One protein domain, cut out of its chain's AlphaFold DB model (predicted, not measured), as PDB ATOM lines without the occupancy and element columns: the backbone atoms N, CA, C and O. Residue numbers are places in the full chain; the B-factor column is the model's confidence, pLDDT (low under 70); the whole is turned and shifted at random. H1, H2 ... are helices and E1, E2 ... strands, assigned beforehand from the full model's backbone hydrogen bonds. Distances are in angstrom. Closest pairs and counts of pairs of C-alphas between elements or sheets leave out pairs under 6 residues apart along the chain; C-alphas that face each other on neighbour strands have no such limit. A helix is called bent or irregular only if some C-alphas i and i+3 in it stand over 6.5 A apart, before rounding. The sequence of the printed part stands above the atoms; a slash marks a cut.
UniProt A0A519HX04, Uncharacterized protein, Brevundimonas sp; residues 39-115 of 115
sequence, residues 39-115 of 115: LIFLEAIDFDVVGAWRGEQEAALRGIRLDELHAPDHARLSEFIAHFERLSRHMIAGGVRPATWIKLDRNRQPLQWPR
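What this domain is: This is residues 39 to 115 of the 115 residues of an uncharacterized protein of Brevundimonas sp (UniProt A0A519HX04). Picture a long loop of chain: from a small two-strand sheet, E1 beside E2, at one end, H1 leads away, and H2 and H3, one after the other, lead back to the strands. H1 and H2 make a V that opens toward residues 63 to 70, and the last stretch, residues 104 to 115, turns and folds back past E2. The printed part has 77 residues with three named helices and two named strands, in the order E1, H1, H2, H3, E2; the sheet E1 = E2 is parallel and the class is mostly helix. The whole is only just loose, close to compact, with a radius of gyration of the C-alphas of 14.1 A, and it is elongated, spanning 41 by 25 by 16 A.

Where its parts are: Find C-alpha 40 at (159.049, 199.880, 179.258), where E1 begins; it runs over residues 40 to 43, 9.3 A. Go on to C-alpha 47 at (148.159, 202.885, 193.723), where H1 begins; it takes residues 47 to 62 and is 23.4 A long. H2 follows with residues 71 to 82, 16.5 A, and H3 with residues 85 to 95, 13.1 A. H3 is only just irregular: C-alphas 92 and 95 are 6.9 A apart. E2, residues 100 to 103, is 9.9 A long and ends at C-alpha 103 at (158.179, 195.882, 189.041).

How they stand to each other: Look first at E1 and E2, parallel neighbours at 21 degrees; C-alphas 40 and 100 face each other at 4.8 A. N 41 and O 100, and N 102 and O 41, are each 2.9 A apart, within hydrogen-bond range. With H1, H2 and H3 between them they form a strand-helix-strand unit, two parallel neighbour strands with helices between. H1 touches H2 with residues 51 to 55 alone, the closest C-alphas being those of Gly 51 and Ile 81, 6.5 A apart. They run opposite ways at a steep tilt of 52 degrees. H1 and H3 only just touch, with 3 pairs of C-alphas within 8 A and with residue 47 alone of H1; the closest C-alphas are those of Phe 47 and Arg 89, 6.6 A. H2 and H3 meet only through their link. H2 is apart from E1 and E2. In H1 and H2 every O i to N i+4 pair is within hydrogen-bond range; in H3, 6 of 7 are.

The domain as a whole: The C-alphas farthest apart are those of Pro 72 and Arg 115, 43.8 A. The printed part has no cut, and it ends at the chain's last residue. The link from H1 to H2, 8 residues, is short; the other links are tight. The mean pLDDT of the printed part is 92.3, and residue 115 alone is under 70.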
ATOM      1  N   LEU A  39     158.185 199.644 174.513       95.00
ATOM      2  CA  LEU A  39     157.749 200.383 175.694       95.00
ATOM      3  C   LEU A  39     158.217 199.644 176.948       95.00
ATOM      4  O   LEU A  39     158.083 198.423 177.037       95.00
ATOM      5  N   ILE A  40     158.726 200.391 177.924       94.62
ATOM      6  CA  ILE A  40     159.049 199.880 179.258       94.62
ATOM      7  C   ILE A  40     157.984 200.399 180.215       94.62
ATOM      8  O   ILE A  40     157.743 201.605 180.284       94.62
ATOM      9  N   PHE A  41     157.361 199.497 180.967       94.81
ATOM     10  CA  PHE A  41     156.444 199.873 182.031       94.81
ATOM     11  C   PHE A  41     157.095 199.652 183.393       94.81
ATOM     12  O   PHE A  41     157.463 198.530 183.750       94.81
ATOM     13  N   LEU A  42     157.231 200.748 184.137       94.81
ATOM     14  CA  LEU A  42     157.658 200.741 185.529       94.81
ATOM     15  C   LEU A  42     156.413 200.573 186.404       94.81
ATOM     16  O   LEU A  42     155.667 201.525 186.641       94.81
ATOM     17  N   GLU A  43     156.157 199.340 186.823       94.62
ATOM     18  CA  GLU A  43     154.965 198.963 187.575       94.62
ATOM     19  C   GLU A  43     155.179 199.250 189.067       94.62
ATOM     20  O   GLU A  43     156.039 198.648 189.713       94.62
ATOM     21  N   ALA A  44     154.384 200.168 189.624       92.75
ATOM     22  CA  ALA A  44     154.269 200.340 191.069       92.75
ATOM     23  C   ALA A  44     153.503 199.158 191.688       92.75
ATOM     24  O   ALA A  44     152.611 198.607 191.049       92.75
ATOM     25  N   ILE A  45     153.811 198.814 192.945       90.81
ATOM     26  CA  ILE A  45     153.164 197.703 193.672       90.81
ATOM     27  C   ILE A  45     151.639 197.862 193.692       90.81
ATOM     28  O   ILE A  45     150.895 196.914 193.450       90.81
ATOM     29  N   ASP A  46     151.184 199.071 194.001       90.81
ATOM     30  CA  ASP A  46     149.786 199.453 194.054       90.81
ATOM     31  C   ASP A  46     149.664 200.974 193.877       90.81
ATOM     32  O   ASP A  46     150.653 201.701 193.723       90.81
ATOM     33  N   PHE A  47     148.426 201.461 193.869       91.56
ATOM     34  CA  PHE A  47     148.159 202.885 193.723       91.56
ATOM     35  C   PHE A  47     148.487 203.701 194.987       91.56
ATOM     36  O   PHE A  47     148.806 204.885 194.879       91.56
ATOM     37  N   ASP A  48     148.469 203.090 196.170       91.56
ATOM     38  CA  ASP A  48     148.724 203.792 197.432       91.56
ATOM     39  C   ASP A  48     150.205 204.197 197.532       91.56
ATOM     40  O   ASP A  48     150.531 205.311 197.957       91.56
ATOM     41  N   VAL A  49     151.111 203.345 197.040       92.25
ATOM     42  CA  VAL A  49     152.547 203.641 196.920       92.25
ATOM     43  C   VAL A  49     152.808 204.842 196.004       92.25
ATOM     44  O   VAL A  49     153.675 205.662 196.309       92.25
ATOM     45  N   VAL A  50     152.031 205.014 194.928       91.19
ATOM     46  CA  VAL A  50     152.141 206.199 194.053       91.19
ATOM     47  C   VAL A  50     151.868 207.479 194.845       91.19
ATOM     48  O   VAL A  50     152.553 208.487 194.655       91.19
ATOM     49  N   GLY A  51     150.905 207.436 195.769       91.12
ATOM     50  CA  GLY A  51     150.604 208.572 196.627       91.12
ATOM     51  C   GLY A  51     151.707 208.889 197.632       91.12
ATOM     52  O   GLY A  51     152.075 210.056 197.781       91.12
ATOM     53  N   ALA A  52     152.296 207.861 198.247       91.75
ATOM     54  CA  ALA A  52     153.451 208.024 199.130       91.75
ATOM     55  C   ALA A  52     154.636 208.670 198.392       91.75
ATOM     56  O   ALA A  52     155.178 209.682 198.840       91.75
ATOM     57  N   TRP A  53     154.966 208.169 197.197       94.31
ATOM     58  CA  TRP A  53     156.044 208.731 196.383       94.31
ATOM     59  C   TRP A  53     155.807 210.174 195.973       94.31
ATOM     60  O   TRP A  53     156.767 210.940 195.868       94.31
ATOM     61  N   ARG A  54     154.553 210.551 195.719       94.50
ATOM     62  CA  ARG A  54     154.221 211.934 195.395       94.50
ATOM     63  C   ARG A  54     154.389 212.853 196.606       94.50
ATOM     64  O   ARG A  54     154.848 213.977 196.426       94.50
ATOM     65  N   GLY A  55     154.078 212.378 197.812       93.56
ATOM     66  CA  GLY A  55     154.381 213.094 199.055       93.56
ATOM     67  C   GLY A  55     155.877 213.331 199.233       93.56
ATOM     68  O   GLY A  55     156.297 214.461 199.463       93.56
ATOM     69  N   GLU A  56     156.696 212.295 199.039       93.75
ATOM     70  CA  GLU A  56     158.159 212.424 199.099       93.75
ATOM     71  C   GLU A  56     158.690 213.439 198.079       93.75
ATOM     72  O   GLU A  56     159.551 214.256 198.403       93.75
ATOM     73  N   GLN A  57     158.150 213.422 196.856       93.00
ATOM     74  CA  GLN A  57     158.513 214.386 195.821       93.00
ATOM     75  C   GLN A  57     158.136 215.822 196.211       93.00
ATOM     76  O   GLN A  57     158.936 216.731 196.010       93.00
ATOM     77  N   GLU A  58     156.941 216.039 196.760       94.38
ATOM     78  CA  GLU A  58     156.479 217.366 197.186       94.38
ATOM     79  C   GLU A  58     157.333 217.927 198.331       94.38
ATOM     80  O   GLU A  58     157.732 219.091 198.290       94.38
ATOM     81  N   ALA A  59     157.667 217.094 199.321       94.25
ATOM     82  CA  ALA A  59     158.556 217.474 200.414       94.25
ATOM     83  C   ALA A  59     159.954 217.856 199.890       94.25
ATOM     84  O   ALA A  59     160.469 218.929 200.210       94.25
ATOM     85  N   ALA A  60     160.515 217.040 198.990       94.06
ATOM     86  CA  ALA A  60     161.808 217.308 198.366       94.06
ATOM     87  C   ALA A  60     161.820 218.613 197.551       94.06
ATOM     88  O   ALA A  60     162.771 219.385 197.653       94.06
ATOM     89  N   LEU A  61     160.759 218.901 196.784       94.38
ATOM     90  CA  LEU A  61     160.627 220.152 196.019       94.38
ATOM     91  C   LEU A  61     160.612 221.396 196.912       94.38
ATOM     92  O   LEU A  61     161.033 222.469 196.483       94.38
ATOM     93  N   ARG A  62     160.130 221.254 198.147       94.06
ATOM     94  CA  ARG A  62     160.072 222.322 199.150       94.06
ATOM     95  C   ARG A  62     161.308 222.371 200.053       94.06
ATOM     96  O   ARG A  62     161.420 223.292 200.854       94.06
ATOM     97  N   GLY A  63     162.223 221.408 199.930       95.44
ATOM     98  CA  GLY A  63     163.407 221.306 200.783       95.44
ATOM     99  C   GLY A  63     163.093 220.952 202.240       95.44
ATOM    100  O   GLY A  63     163.884 221.279 203.119       95.44
ATOM    101  N   ILE A  64     161.952 220.306 202.491       94.94
ATOM    102  CA  ILE A  64     161.513 219.872 203.823       94.94
ATOM    103  C   ILE A  64     161.468 218.347 203.897       94.94
ATOM    104  O   ILE A  64     161.479 217.648 202.879       94.94
ATOM    105  N   ARG A  65     161.395 217.805 205.108       93.69
ATOM    106  CA  ARG A  65     161.153 216.382 205.327       93.69
ATOM    107  C   ARG A  65     159.686 216.032 205.070       93.69
ATOM    108  O   ARG A  65     158.793 216.869 205.167       93.69
ATOM    109  N   LEU A  66     159.417 214.761 204.771       91.12
ATOM    110  CA  LEU A  66     158.054 214.280 204.512       91.12
ATOM    111  C   LEU A  66     157.106 214.496 205.705       91.12
ATOM    112  O   LEU A  66     155.935 214.797 205.499       91.12
ATOM    113  N   ASP A  67     157.609 214.361 206.932       92.88
ATOM    114  CA  ASP A  67     156.856 214.580 208.174       92.88
ATOM    115  C   ASP A  67     156.569 216.063 208.465       92.88
ATOM    116  O   ASP A  67     155.758 216.369 209.338       92.88
ATOM    117  N   GLU A  68     157.178 216.980 207.711       93.19
ATOM    118  CA  GLU A  68     156.880 218.413 207.755       93.19
ATOM    119  C   GLU A  68     155.730 218.806 206.808       93.19
ATOM    120  O   GLU A  68     155.244 219.935 206.880       93.19
ATOM    121  N   LEU A  69     155.241 217.898 205.949       91.19
ATOM    122  CA  LEU A  69     154.010 218.144 205.195       91.19
ATOM    123  C   LEU A  69     152.812 218.177 206.145       91.19
ATOM    124  O   LEU A  69     152.579 217.271 206.943       91.19
ATOM    125  N   HIS A  70     152.015 219.236 206.049       90.00
ATOM    126  CA  HIS A  70     150.856 219.406 206.915       90.00
ATOM    127  C   HIS A  70     149.593 218.806 206.289       90.00
ATOM    128  O   HIS A  70     149.518 218.550 205.087       90.00
ATOM    129  N   ALA A  71     148.546 218.622 207.098       88.06
ATOM    130  CA  ALA A  71     147.270 218.059 206.640       88.06
ATOM    131  C   ALA A  71     146.698 218.717 205.356       88.06
ATOM    132  O   ALA A  71     146.216 217.981 204.490       88.06
ATOM    133  N   PRO A  72     146.786 220.051 205.150       89.94
ATOM    134  CA  PRO A  72     146.358 220.672 203.895       89.94
ATOM    135  C   PRO A  72     147.148 220.203 202.666       89.94
ATOM    136  O   PRO A  72     146.582 220.110 201.576       89.94
ATOM    137  N   ASP A  73     148.437 219.896 202.820       90.69
ATOM    138  CA  ASP A  73     149.261 219.374 201.730       90.69
ATOM    139  C   ASP A  73     148.842 217.956 201.372       90.69
ATOM    140  O   ASP A  73     148.621 217.661 200.199       90.69
ATOM    141  N   HIS A  74     148.621 217.102 202.372       89.69
ATOM    142  CA  HIS A  74     148.113 215.750 202.146       89.69
ATOM    143  C   HIS A  74     146.753 215.744 201.438       89.69
ATOM    144  O   HIS A  74     146.551 214.952 200.516       89.69
ATOM    145  N   ALA A  75     145.839 216.647 201.808       91.56
ATOM    146  CA  ALA A  75     144.543 216.774 201.142       91.56
ATOM    147  C   ALA A  75     144.696 217.183 199.667       91.56
ATOM    148  O   ALA A  75     144.114 216.552 198.783       91.56
ATOM    149  N   ARG A  76     145.536 218.187 199.381       92.44
ATOM    150  CA  ARG A  76     145.829 218.622 198.004       92.44
ATOM    151  C   ARG A  76     146.484 217.524 197.177       92.44
ATOM    152  O   ARG A  76     146.116 217.329 196.022       92.44
ATOM    153  N   LEU A  77     147.432 216.798 197.764       93.12
ATOM    154  CA  LEU A  77     148.081 215.666 197.117       93.12
ATOM    155  C   LEU A  77     147.074 214.560 196.805       93.12
ATOM    156  O   LEU A  77     147.053 214.076 195.678       93.12
ATOM    157  N   SER A  78     146.207 214.204 197.755       92.25
ATOM    158  CA  SER A  78     145.159 213.201 197.550       92.25
ATOM    159  C   SER A  78     144.213 213.592 196.409       92.25
ATOM    160  O   SER A  78     143.977 212.783 195.510       92.25
ATOM    161  N   GLU A  79     143.749 214.848 196.369       94.31
ATOM    162  CA  GLU A  79     142.935 215.351 195.254       94.31
ATOM    163  C   GLU A  79     143.682 215.296 193.916       94.31
ATOM    164  O   GLU A  79     143.114 214.890 192.902       94.31
ATOM    165  N   PHE A  80     144.957 215.684 193.898       94.88
ATOM    166  CA  PHE A  80     145.786 215.631 192.698       94.88
ATOM    167  C   PHE A  80     145.932 214.192 192.187       94.88
ATOM    168  O   PHE A  80     145.613 213.908 191.032       94.88
ATOM    169  N   ILE A  81     146.338 213.271 193.061       95.50
ATOM    170  CA  ILE A  81     146.556 211.856 192.746       95.50
ATOM    171  C   ILE A  81     145.260 211.193 192.255       95.50
ATOM    172  O   ILE A  81     145.304 210.413 191.304       95.50
ATOM    173  N   ALA A  82     144.096 211.554 192.807       96.00
ATOM    174  CA  ALA A  82     142.800 211.002 192.403       96.00
ATOM    175  C   ALA A  82     142.488 211.161 190.898       96.00
ATOM    176  O   ALA A  82     141.734 210.362 190.340       96.00
ATOM    177  N   HIS A  83     143.093 212.133 190.203       96.44
ATOM    178  CA  HIS A  83     142.927 212.282 188.751       96.44
ATOM    179  C   HIS A  83     143.553 211.127 187.951       96.44
ATOM    180  O   HIS A  83     143.123 210.835 186.833       96.44
ATOM    181  N   PHE A  84     144.563 210.469 188.521       95.75
ATOM    182  CA  PHE A  84     145.342 209.416 187.872       95.75
ATOM    183  C   PHE A  84     144.860 208.012 188.239       95.75
ATOM    184  O   PHE A  84     145.111 207.074 187.488       95.75
ATOM    185  N   GLU A  85     144.116 207.865 189.338       96.06
ATOM    186  CA  GLU A  85     143.770 206.573 189.941       96.06
ATOM    187  C   GLU A  85     143.205 205.553 188.967       96.06
ATOM    188  O   GLU A  85     143.709 204.432 188.879       96.06
ATOM    189  N   ARG A  86     142.184 205.935 188.197       96.06
ATOM    190  CA  ARG A  86     141.551 205.004 187.262       96.06
ATOM    191  C   ARG A  86     142.538 204.495 186.229       96.06
ATOM    192  O   ARG A  86     142.544 203.304 185.927       96.06
ATOM    193  N   LEU A  87     143.339 205.403 185.681       94.56
ATOM    194  CA  LEU A  87     144.301 205.061 184.649       94.56
ATOM    195  C   LEU A  87     145.412 204.189 185.236       94.56
ATOM    196  O   LEU A  87     145.676 203.126 184.694       94.56
ATOM    197  N   SER A  88     145.986 204.569 186.377       94.88
ATOM    198  CA  SER A  88     147.033 203.792 187.042       94.88
ATOM    199  C   SER A  88     146.561 202.387 187.419       94.88
ATOM    200  O   SER A  88     147.235 201.414 187.094       94.88
ATOM    201  N   ARG A  89     145.373 202.252 188.027       95.12
ATOM    202  CA  ARG A  89     144.790 200.939 188.351       95.12
ATOM    203  C   ARG A  89     144.534 200.108 187.095       95.12
ATOM    204  O   ARG A  89     144.810 198.915 187.099       95.12
ATOM    205  N   HIS A  90     144.049 200.726 186.016       94.25
ATOM    206  CA  HIS A  90     143.865 200.042 184.737       94.25
ATOM    207  C   HIS A  90     145.193 199.540 184.156       94.25
ATOM    208  O   HIS A  90     145.262 198.397 183.716       94.25
ATOM    209  N   MET A  91     146.251 200.355 184.193       93.69
ATOM    210  CA  MET A  91     147.583 199.972 183.714       93.69
ATOM    211  C   MET A  91     148.158 198.804 184.530       93.69
ATOM    212  O   MET A  91     148.597 197.821 183.942       93.69
ATOM    213  N   ILE A  92     148.072 198.866 185.866       92.62
ATOM    214  CA  ILE A  92     148.511 197.787 186.771       92.62
ATOM    215  C   ILE A  92     147.710 196.495 186.527       92.62
ATOM    216  O   ILE A  92     148.270 195.405 186.542       92.62
ATOM    217  N   ALA A  93     146.414 196.599 186.221       92.75
ATOM    218  CA  ALA A  93     145.556 195.454 185.907       92.75
ATOM    219  C   ALA A  93     145.766 194.862 184.491       92.75
ATOM    220  O   ALA A  93     144.956 194.048 184.047       92.75
ATOM    221  N   GLY A  94     146.817 195.264 183.766       89.88
ATOM    222  CA  GLY A  94     147.137 194.743 182.430       89.88
ATOM    223  C   GLY A  94     146.600 195.578 181.263       89.88
ATOM    224  O   GLY A  94     146.607 195.123 180.123       89.88
ATOM    225  N   GLY A  95     146.158 196.812 181.515       90.81
ATOM    226  CA  GLY A  95     145.718 197.767 180.489       90.81
ATOM    227  C   GLY A  95     146.837 198.342 179.609       90.81
ATOM    228  O   GLY A  95     146.593 199.253 178.822       90.81
ATOM    229  N   VAL A  96     148.067 197.843 179.745       90.88
ATOM    230  CA  VAL A  96     149.241 198.245 178.961       90.88
ATOM    231  C   VAL A  96     149.866 197.036 178.277       90.88
ATOM    232  O   VAL A  96     149.792 195.916 178.778       90.88
ATOM    233  N   ARG A  97     150.516 197.266 177.132       89.69
ATOM    234  CA  ARG A  97     151.247 196.238 176.372       89.69
ATOM    235  C   ARG A  97     152.717 196.631 176.179       89.69
ATOM    236  O   ARG A  97     153.123 196.920 175.057       89.69
ATOM    237  N   PRO A  98     153.510 196.721 177.258       93.31
ATOM    238  CA  PRO A  98     154.919 197.053 177.149       93.31
ATOM    239  C   PRO A  98     155.722 195.843 176.654       93.31
ATOM    240  O   PRO A  98     155.360 194.694 176.907       93.31
ATOM    241  N   ALA A  99     156.851 196.111 176.002       94.31
ATOM    242  CA  ALA A  99     157.848 195.093 175.680       94.31
ATOM    243  C   ALA A  99     158.553 194.580 176.947       94.31
ATOM    244  O   ALA A  99     159.039 193.453 176.988       94.31
ATOM    245  N   THR A 100     158.617 195.403 177.998       94.50
ATOM    246  CA  THR A 100     159.311 195.066 179.243       94.50
ATOM    247  C   THR A 100     158.557 195.581 180.461       94.50
ATOM    248  O   THR A 100     158.176 196.751 180.524       94.50
ATOM    249  N   TRP A 101     158.389 194.703 181.449       93.75
ATOM    250  CA  TRP A 101     157.822 195.018 182.757       93.75
ATOM    251  C   TRP A 101     158.940 195.098 183.789       93.75
ATOM    252  O   TRP A 101     159.722 194.158 183.927       93.75
ATOM    253  N   ILE A 102     158.997 196.198 184.534       94.88
ATOM    254  CA  ILE A 102     159.902 196.350 185.670       94.88
ATOM    255  C   ILE A 102     159.050 196.673 186.889       94.88
ATOM    256  O   ILE A 102     158.547 197.786 187.028       94.88
ATOM    257  N   LYS A 103     158.882 195.687 187.771       94.25
ATOM    258  CA  LYS A 103     158.179 195.882 189.041       94.25
ATOM    259  C   LYS A 103     159.084 196.599 190.022       94.25
ATOM    260  O   LYS A 103     160.216 196.166 190.231       94.25
ATOM    261  N   LEU A 104     158.578 197.664 190.622       95.19
ATOM    262  CA  LEU A 104     159.301 198.460 191.601       95.19
ATOM    263  C   LEU A 104     158.884 198.081 193.024       95.19
ATOM    264  O   LEU A 104     157.709 197.832 193.290       95.19
ATOM    265  N   ASP A 105     159.843 198.065 193.944       94.25
ATOM    266  CA  ASP A 105     159.588 198.022 195.379       94.25
ATOM    267  C   ASP A 105     159.177 199.408 195.915       94.25
ATOM    268  O   ASP A 105     159.152 200.397 195.182       94.25
ATOM    269  N   ARG A 106     158.890 199.516 197.220       93.50
ATOM    270  CA  ARG A 106     158.501 200.791 197.861       93.50
ATOM    271  C   ARG A 106     159.588 201.872 197.789       93.50
ATOM    272  O   ARG A 106     159.259 203.050 197.863       93.50
ATOM    273  N   ASN A 107     160.847 201.490 197.599       93.12
ATOM    274  CA  ASN A 107     162.001 202.382 197.494       93.12
ATOM    275  C   ASN A 107     162.347 202.724 196.033       93.12
ATOM    276  O   ASN A 107     163.432 203.244 195.759       93.12
ATOM    277  N   ARG A 108     161.427 202.446 195.094       92.75
ATOM    278  CA  ARG A 108     161.592 202.651 193.646       92.75
ATOM    279  C   ARG A 108     162.724 201.808 193.045       92.75
ATOM    280  O   ARG A 108     163.233 202.147 191.978       92.75
ATOM    281  N   GLN A 109     163.121 200.726 193.711       94.56
ATOM    282  CA  GLN A 109     164.118 199.792 193.203       94.56
ATOM    283  C   GLN A 109     163.439 198.673 192.408       94.56
ATOM    284  O   GLN A 109     162.395 198.174 192.830       94.56
ATOM    285  N   PRO A 110     164.006 198.243 191.272       94.94
ATOM    286  CA  PRO A 110     163.530 197.063 190.562       94.94
ATOM    287  C   PRO A 110     163.572 195.826 191.465       94.94
ATOM    288  O   PRO A 110     164.622 195.489 192.006       94.94
ATOM    289  N   LEU A 111     162.456 195.102 191.577       91.38
ATOM    290  CA  LEU A 111     162.426 193.805 192.263       91.38
ATOM    291  C   LEU A 111     163.303 192.778 191.542       91.38
ATOM    292  O   LEU A 111     163.922 191.928 192.178       91.38
ATOM    293  N   GLN A 112     163.330 192.848 190.210       84.81
ATOM    294  CA  GLN A 112     164.171 192.044 189.328       84.81
ATOM    295  C   GLN A 112     164.481 192.863 188.073       84.81
ATOM    296  O   GLN A 112     163.612 193.584 187.576       84.81
ATOM    297  N   TRP A 113     165.704 192.747 187.553       81.62
ATOM    298  CA  TRP A 113     166.041 193.326 186.255       81.62
ATOM    299  C   TRP A 113     165.618 192.362 185.134       81.62
ATOM    300  O   TRP A 113     165.836 191.152 185.277       81.62
ATOM    301  N   PRO A 114     165.022 192.857 184.037       72.81
ATOM    302  CA  PRO A 114     164.786 192.046 182.847       72.81
ATOM    303  C   PRO A 114     166.114 191.447 182.362       72.81
ATOM    304  O   PRO A 114     167.130 192.142 182.361       72.81
ATOM    305  N   ARG A 115     166.115 190.158 182.005       61.31
ATOM    306  CA  ARG A 115     167.286 189.507 181.398       61.31
ATOM    307  C   ARG A 115     167.473 189.933 179.953       61.31
ATOM    308  O   ARG A 115     166.438 190.102 179.271       61.31
TER     309      ARG A 115